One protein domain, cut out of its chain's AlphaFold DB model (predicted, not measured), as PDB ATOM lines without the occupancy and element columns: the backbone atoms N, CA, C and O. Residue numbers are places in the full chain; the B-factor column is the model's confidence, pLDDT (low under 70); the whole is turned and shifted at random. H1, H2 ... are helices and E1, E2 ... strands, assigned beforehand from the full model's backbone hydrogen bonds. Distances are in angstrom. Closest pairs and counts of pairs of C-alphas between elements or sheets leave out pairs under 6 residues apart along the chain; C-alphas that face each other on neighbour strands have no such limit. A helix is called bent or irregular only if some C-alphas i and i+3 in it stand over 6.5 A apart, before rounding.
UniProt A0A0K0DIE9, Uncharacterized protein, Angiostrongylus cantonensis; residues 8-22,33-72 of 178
ATOM      1  N   TYR A   8     194.940 124.853  71.210       29.11
ATOM      2  CA  TYR A   8     194.479 123.527  70.810       29.11
ATOM      3  C   TYR A   8     193.296 123.129  71.701       29.11
ATOM      4  O   TYR A   8     193.423 122.944  72.911       29.11
ATOM      5  N   ARG A   9     192.116 123.031  71.084       32.88
ATOM      6  CA  ARG A   9     190.866 122.617  71.719       32.88
ATOM      7  C   ARG A   9     190.858 121.107  71.960       32.88
ATOM      8  O   ARG A   9     190.680 120.342  71.023       32.88
ATOM      9  N   HIS A  10     190.880 120.710  73.228       28.72
ATOM     10  CA  HIS A  10     190.034 119.625  73.731       28.72
ATOM     11  C   HIS A  10     189.609 119.951  75.169       28.72
ATOM     12  O   HIS A  10     190.312 119.695  76.140       28.72
ATOM     13  N   CYS A  11     188.441 120.586  75.286       29.39
ATOM     14  CA  CYS A  11     187.835 120.986  76.552       29.39
ATOM     15  C   CYS A  11     187.189 119.767  77.229       29.39
ATOM     16  O   CYS A  11     186.027 119.452  76.977       29.39
ATOM     17  N   TYR A  12     187.932 119.080  78.099       34.12
ATOM     18  CA  TYR A  12     187.318 118.285  79.163       34.12
ATOM     19  C   TYR A  12     186.994 119.235  80.314       34.12
ATOM     20  O   TYR A  12     187.872 119.672  81.054       34.12
ATOM     21  N   ARG A  13     185.716 119.604  80.430       31.20
ATOM     22  CA  ARG A  13     185.210 120.559  81.422       31.20
ATOM     23  C   ARG A  13     185.139 119.901  82.808       31.20
ATOM     24  O   ARG A  13     184.056 119.625  83.319       31.20
ATOM     25  N   HIS A  14     186.291 119.627  83.411       39.00
ATOM     26  CA  HIS A  14     186.364 119.251  84.820       39.00
ATOM     27  C   HIS A  14     186.076 120.498  85.664       39.00
ATOM     28  O   HIS A  14     186.840 121.460  85.658       39.00
ATOM     29  N   ARG A  15     184.923 120.518  86.347       35.00
ATOM     30  CA  ARG A  15     184.598 121.564  87.324       35.00
ATOM     31  C   ARG A  15     185.409 121.302  88.588       35.00
ATOM     32  O   ARG A  15     185.142 120.331  89.289       35.00
ATOM     33  N   PHE A  16     186.367 122.170  88.880       42.16
ATOM     34  CA  PHE A  16     187.003 122.224  90.191       42.16
ATOM     35  C   PHE A  16     186.163 123.127  91.097       42.16
ATOM     36  O   PHE A  16     185.723 124.198  90.680       42.16
ATOM     37  N   LEU A  17     185.895 122.670  92.321       41.53
ATOM     38  CA  LEU A  17     185.182 123.448  93.329       41.53
ATOM     39  C   LEU A  17     186.215 124.228  94.148       41.53
ATOM     40  O   LEU A  17     186.881 123.653  95.007       41.53
ATOM     41  N   LEU A  18     186.355 125.527  93.887       45.69
ATOM     42  CA  LEU A  18     187.097 126.414  94.778       45.69
ATOM     43  C   LEU A  18     186.179 126.757  95.961       45.69
ATOM     44  O   LEU A  18     185.145 127.399  95.775       45.69
ATOM     45  N   ARG A  19     186.515 126.301  97.172       47.75
ATOM     46  CA  ARG A  19     185.789 126.707  98.381       47.75
ATOM     47  C   ARG A  19     186.369 128.035  98.863       47.75
ATOM     48  O   ARG A  19     187.396 128.054  99.532       47.75
ATOM     49  N   VAL A  20     185.721 129.132  98.485       53.28
ATOM     50  CA  VAL A  20     186.045 130.471  98.989       53.28
ATOM     51  C   VAL A  20     185.358 130.647 100.338       53.28
ATOM     52  O   VAL A  20     184.148 130.458 100.446       53.28
ATOM     53  N   HIS A  21     186.133 130.969 101.368       49.78
ATOM     54  CA  HIS A  21     185.608 131.376 102.664       49.78
ATOM     55  C   HIS A  21     185.664 132.899 102.734       49.78
ATOM     56  O   HIS A  21     186.748 133.473 102.780       49.78
ATOM     57  N   GLU A  22     184.504 133.547 102.707       50.09
ATOM     58  CA  GLU A  22     184.401 134.983 102.954       50.09
ATOM     59  C   GLU A  22     184.447 135.231 104.467       50.09
ATOM     60  O   GLU A  22     183.683 134.630 105.226       50.09
ATOM     61  N   PRO A  33     190.003 146.507 102.349       65.38
ATOM     62  CA  PRO A  33     191.085 145.689 102.874       65.38
ATOM     63  C   PRO A  33     191.641 144.785 101.761       65.38
ATOM     64  O   PRO A  33     190.877 144.344 100.897       65.38
ATOM     65  N   PRO A  34     192.958 144.512 101.753       71.56
ATOM     66  CA  PRO A  34     193.565 143.643 100.752       71.56
ATOM     67  C   PRO A  34     192.939 142.245 100.811       71.56
ATOM     68  O   PRO A  34     192.630 141.734 101.889       71.56
ATOM     69  N   ILE A  35     192.764 141.620  99.649       80.19
ATOM     70  CA  ILE A  35     192.194 140.278  99.542       80.19
ATOM     71  C   ILE A  35     193.283 139.262  99.886       80.19
ATOM     72  O   ILE A  35     194.341 139.255  99.261       80.19
ATOM     73  N   GLU A  36     193.031 138.392 100.862       80.75
ATOM     74  CA  GLU A  36     193.958 137.331 101.263       80.75
ATOM     75  C   GLU A  36     193.495 135.965 100.753       80.75
ATOM     76  O   GLU A  36     192.358 135.553 100.979       80.75
ATOM     77  N   VAL A  37     194.395 135.235 100.091       78.81
ATOM     78  CA  VAL A  37     194.158 133.859  99.643       78.81
ATOM     79  C   VAL A  37     195.142 132.924 100.313       78.81
ATOM     80  O   VAL A  37     196.352 133.101 100.199       78.81
ATOM     81  N   PHE A  38     194.622 131.885 100.962       78.75
ATOM     82  CA  PHE A  38     195.427 130.799 101.503       78.75
ATOM     83  C   PHE A  38     195.435 129.603 100.546       78.75
ATOM     84  O   PHE A  38     194.402 128.985 100.284       78.75
ATOM     85  N   LEU A  39     196.616 129.254 100.043       70.38
ATOM     86  CA  LEU A  39     196.829 128.074  99.217       70.38
ATOM     87  C   LEU A  39     197.170 126.869 100.088       70.38
ATOM     88  O   LEU A  39     198.299 126.725 100.559       70.38
ATOM     89  N   GLN A  40     196.231 125.931 100.209       67.44
ATOM     90  CA  GLN A  40     196.468 124.673 100.923       67.44
ATOM     91  C   GLN A  40     197.620 123.852 100.309       67.44
ATOM     92  O   GLN A  40     198.346 123.175 101.031       67.44
ATOM     93  N   SER A  41     197.822 123.936  98.990       63.84
ATOM     94  CA  SER A  41     198.881 123.217  98.264       63.84
ATOM     95  C   SER A  41     200.298 123.641  98.661       63.84
ATOM     96  O   SER A  41     201.219 122.833  98.583       63.84
ATOM     97  N   SER A  42     200.478 124.895  99.079       64.81
ATOM     98  CA  SER A  42     201.787 125.472  99.408       64.81
ATOM     99  C   SER A  42     201.871 126.021 100.832       64.81
ATOM    100  O   SER A  42     202.911 126.548 101.213       64.81
ATOM    101  N   SER A  43     200.796 125.891 101.622       69.31
ATOM    102  CA  SER A  43     200.651 126.504 102.952       69.31
ATOM    103  C   SER A  43     201.020 127.993 102.960       69.31
ATOM    104  O   SER A  43     201.577 128.504 103.930       69.31
ATOM    105  N   ARG A  44     200.746 128.682 101.847       71.00
ATOM    106  CA  ARG A  44     201.136 130.073 101.612       71.00
ATOM    107  C   ARG A  44     199.909 130.969 101.603       71.00
ATOM    108  O   ARG A  44     198.880 130.602 101.043       71.00
ATOM    109  N   THR A  45     200.067 132.165 102.158       80.00
ATOM    110  CA  THR A  45     199.089 133.248 102.052       80.00
ATOM    111  C   THR A  45     199.578 134.277 101.036       80.00
ATOM    112  O   THR A  45     200.725 134.722 101.110       80.00
ATOM    113  N   GLU A  46     198.722 134.651 100.089       81.12
ATOM    114  CA  GLU A  46     198.964 135.721  99.119       81.12
ATOM    115  C   GLU A  46     197.990 136.875  99.354       81.12
ATOM    116  O   GLU A  46     196.820 136.650  99.655       81.12
ATOM    117  N   ARG A  47     198.490 138.109  99.236       83.88
ATOM    118  CA  ARG A  47     197.712 139.345  99.374       83.88
ATOM    119  C   ARG A  47     197.558 140.004  98.015       83.88
ATOM    120  O   ARG A  47     198.556 140.217  97.331       83.88
ATOM    121  N   PHE A  48     196.335 140.383  97.674       83.00
ATOM    122  CA  PHE A  48     195.989 141.049  96.426       83.00
ATOM    123  C   PHE A  48     195.338 142.397  96.714       83.00
ATOM    124  O   PHE A  48     194.451 142.507  97.560       83.00
ATOM    125  N   ASN A  49     195.770 143.425  95.987       82.62
ATOM    126  CA  ASN A  49     195.225 144.780  96.112       82.62
ATOM    127  C   ASN A  49     194.112 145.054  95.089       82.62
ATOM    128  O   ASN A  49     193.382 146.032  95.227       82.62
ATOM    129  N   ASN A  50     193.987 144.199  94.070       82.31
ATOM    130  CA  ASN A  50     193.043 144.336  92.971       82.31
ATOM    131  C   ASN A  50     192.394 142.976  92.637       82.31
ATOM    132  O   ASN A  50     193.102 141.964  92.587       82.31
ATOM    133  N   PRO A  51     191.074 142.925  92.369       83.38
ATOM    134  CA  PRO A  51     190.400 141.704  91.935       83.38
ATOM    135  C   PRO A  51     190.965 141.054  90.662       83.38
ATOM    136  O   PRO A  51     190.928 139.829  90.569       83.38
ATOM    137  N   ASP A  52     191.512 141.805  89.698       86.12
ATOM    138  CA  ASP A  52     192.049 141.185  88.470       86.12
ATOM    139  C   ASP A  52     193.324 140.371  88.735       86.12
ATOM    140  O   ASP A  52     193.537 139.324  88.116       86.12
ATOM    141  N   ASP A  53     194.142 140.805  89.697       83.38
ATOM    142  CA  ASP A  53     195.348 140.076  90.102       83.38
ATOM    143  C   ASP A  53     194.959 138.758  90.779       83.38
ATOM    144  O   ASP A  53     195.535 137.704  90.503       83.38
ATOM    145  N   LEU A  54     193.911 138.801  91.609       84.12
ATOM    146  CA  LEU A  54     193.317 137.617  92.219       84.12
ATOM    147  C   LEU A  54     192.755 136.656  91.162       84.12
ATOM    148  O   LEU A  54     192.962 135.447  91.258       84.12
ATOM    149  N   LEU A  55     192.042 137.169  90.156       85.19
ATOM    150  CA  LEU A  55     191.490 136.345  89.081       85.19
ATOM    151  C   LEU A  55     192.603 135.673  88.275       85.19
ATOM    152  O   LEU A  55     192.548 134.463  88.063       85.19
ATOM    153  N   THR A  56     193.631 136.431  87.890       85.38
ATOM    154  CA  THR A  56     194.820 135.906  87.201       85.38
ATOM    155  C   THR A  56     195.480 134.796  88.013       85.38
ATOM    156  O   THR A  56     195.777 133.722  87.488       85.38
ATOM    157  N   PHE A  57     195.642 135.015  89.318       84.94
ATOM    158  CA  PHE A  57     196.207 134.030  90.226       84.94
ATOM    159  C   PHE A  57     195.371 132.746  90.301       84.94
ATOM    160  O   PHE A  57     195.905 131.652  90.116       84.94
ATOM    161  N   ILE A  58     194.055 132.867  90.503       85.62
ATOM    162  CA  ILE A  58     193.137 131.720  90.542       85.62
ATOM    163  C   ILE A  58     193.199 130.936  89.229       85.62
ATOM    164  O   ILE A  58     193.252 129.706  89.261       85.62
ATOM    165  N   ILE A  59     193.212 131.625  88.086       87.06
ATOM    166  CA  ILE A  59     193.330 130.992  86.768       87.06
ATOM    167  C   ILE A  59     194.647 130.217  86.679       87.06
ATOM    168  O   ILE A  59     194.619 129.034  86.346       87.06
ATOM    169  N   SER A  60     195.774 130.822  87.065       86.19
ATOM    170  CA  SER A  60     197.088 130.166  87.014       86.19
ATOM    171  C   SER A  60     197.155 128.902  87.883       86.19
ATOM    172  O   SER A  60     197.666 127.862  87.457       86.19
ATOM    173  N   GLU A  61     196.556 128.935  89.079       85.38
ATOM    174  CA  GLU A  61     196.497 127.780  89.977       85.38
ATOM    175  C   GLU A  61     195.578 126.681  89.425       85.38
ATOM    176  O   GLU A  61     195.888 125.489  89.527       85.38
ATOM    177  N   GLN A  62     194.469 127.056  88.781       86.38
ATOM    178  CA  GLN A  62     193.582 126.107  88.112       86.38
ATOM    179  C   GLN A  62     194.244 125.454  86.896       86.38
ATOM    180  O   GLN A  62     194.115 124.240  86.725       86.38
ATOM    181  N   GLU A  63     194.947 126.222  86.065       89.69
ATOM    182  CA  GLU A  63     195.692 125.713  84.909       89.69
ATOM    183  C   GLU A  63     196.774 124.731  85.350       89.69
ATOM    184  O   GLU A  63     196.863 123.615  84.834       89.69
ATOM    185  N   MET A  64     197.533 125.093  86.383       87.69
ATOM    186  CA  MET A  64     198.523 124.215  86.985       87.69
ATOM    187  C   MET A  64     197.890 122.929  87.538       87.69
ATOM    188  O   MET A  64     198.387 121.832  87.276       87.69
ATOM    189  N   SER A  65     196.785 123.025  88.283       86.56
ATOM    190  CA  SER A  65     196.091 121.844  88.814       86.56
ATOM    191  C   SER A  65     195.588 120.926  87.697       86.56
ATOM    192  O   SER A  65     195.694 119.702  87.803       86.56
ATOM    193  N   GLN A  66     195.055 121.498  86.618       88.12
ATOM    194  CA  GLN A  66     194.620 120.748  85.440       88.12
ATOM    195  C   GLN A  66     195.791 120.060  84.751       88.12
ATOM    196  O   GLN A  66     195.683 118.894  84.377       88.12
ATOM    197  N   PHE A  67     196.918 120.752  84.619       90.88
ATOM    198  CA  PHE A  67     198.113 120.205  84.000       90.88
ATOM    199  C   PHE A  67     198.724 119.065  84.821       90.88
ATOM    200  O   PHE A  67     199.085 118.029  84.266       90.88
ATOM    201  N   VAL A  68     198.773 119.196  86.149       88.75
ATOM    202  CA  VAL A  68     199.194 118.110  87.051       88.75
ATOM    203  C   VAL A  68     198.274 116.897  86.912       88.75
ATOM    204  O   VAL A  68     198.753 115.775  86.774       88.75
ATOM    205  N   GLN A  69     196.957 117.111  86.872       88.06
ATOM    206  CA  GLN A  69     195.993 116.033  86.651       88.06
ATOM    207  C   GLN A  69     196.147 115.395  85.262       88.06
ATOM    208  O   GLN A  69     196.030 114.181  85.120       88.06
ATOM    209  N   LEU A  70     196.435 116.186  84.227       90.06
ATOM    210  CA  LEU A  70     196.752 115.672  82.897       90.06
ATOM    211  C   LEU A  70     197.997 114.774  82.950       90.06
ATOM    212  O   LEU A  70     197.986 113.686  82.377       90.06
ATOM    213  N   CYS A  71     199.017 115.194  83.699       90.19
ATOM    214  CA  CYS A  71     200.236 114.431  83.934       90.19
ATOM    215  C   CYS A  71     200.025 113.216  84.850       90.19
ATOM    216  O   CYS A  71     200.888 112.350  84.894       90.19
ATOM    217  N   SER A  72     198.902 113.053  85.551       87.44
ATOM    218  CA  SER A  72     198.703 111.873  86.411       87.44
ATOM    219  C   SER A  72     198.524 110.566  85.622       87.44
ATOM    220  O   SER A  72     198.446 109.487  86.206       87.44
TER     221      SER A  72
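This is residues 8 to 22 and 33 to 72 of the 178 residues of an uncharacterized protein of Angiostrongylus cantonensis (UniProt A0A0K0DIE9). A small two-stranded hairpin, E1 and E2, is loosely covered on one face by residues 51 to 61 of one long helix, H1, which then runs on past the hairpin, so that residues 67 to 72 stick out at one end. A long stretch with no named element, residues 8 to 22, runs past one side of the hairpin and helix as a separate thread, cut off from the rest. The printed part has 55 residues with two named strands and one named helix, in the order E1, E2, H1; the sheet has the order E1, E2 and is antiparallel, and the class is mixed, helices and strands. The whole is loose, with a radius of gyration of the C-alphas of 12.9 A, and elongated, with spans of 39 by 22 by 16 A.

The printed part begins with residues 8 to 22, which hold no named element; C-alpha 8 is at (194.479, 123.527, 70.810). After the cut, strand E1 takes residues 35 to 39 and is 13.1 A long from first to last C-alpha, beginning with C-alpha 35 at (192.194, 140.278, 99.542). Strand E2 takes residues 44 to 48 and is 13.2 A long. Helix H1 takes residues 51 to 71, Pro 51 to Cys 71, and is 30.1 A long; it ends with C-alpha 71 at (200.236, 114.431, 83.934).

E1 and E2 form a hairpin of antiparallel neighbour strands, with 156 degrees between their N-to-C directions. The C-alphas of Phe 38 and Thr 45 face each other at 4.4 A. N 37 and O 46 are within hydrogen-bond range at 2.8 A, and so are N 46 and O 37 at 2.8 A. The closest C-alphas of E2 and H1 are those of Phe 48 and Leu 54, 6.1 A apart. The closest C-alphas of E1 and H1 are those of Ile 35 and Leu 54, 7.9 A apart. The centres of E1 and H1 are 13.9 A apart. In H1, every O i to N i+4 pair is within hydrogen-bond range, and the helix is not bent.

The two C-alphas farthest apart are those of Tyr 8 and Pro 33, at 39.1 A. Residues 23 to 32 are not printed, and C-alphas 22 and 33 are 12.6 A apart across the cut. The links E1 to E2 and E2 to H1 are tight, with 4 and 2 residues between the elements. Residues 67 to 72, of which 67 to 71 belong to H1, stand free. The mean pLDDT of the printed part is 70.1; residues 8 to 22, residue 33 and residues 40 to 43 are under 70, where the model's confidence is low.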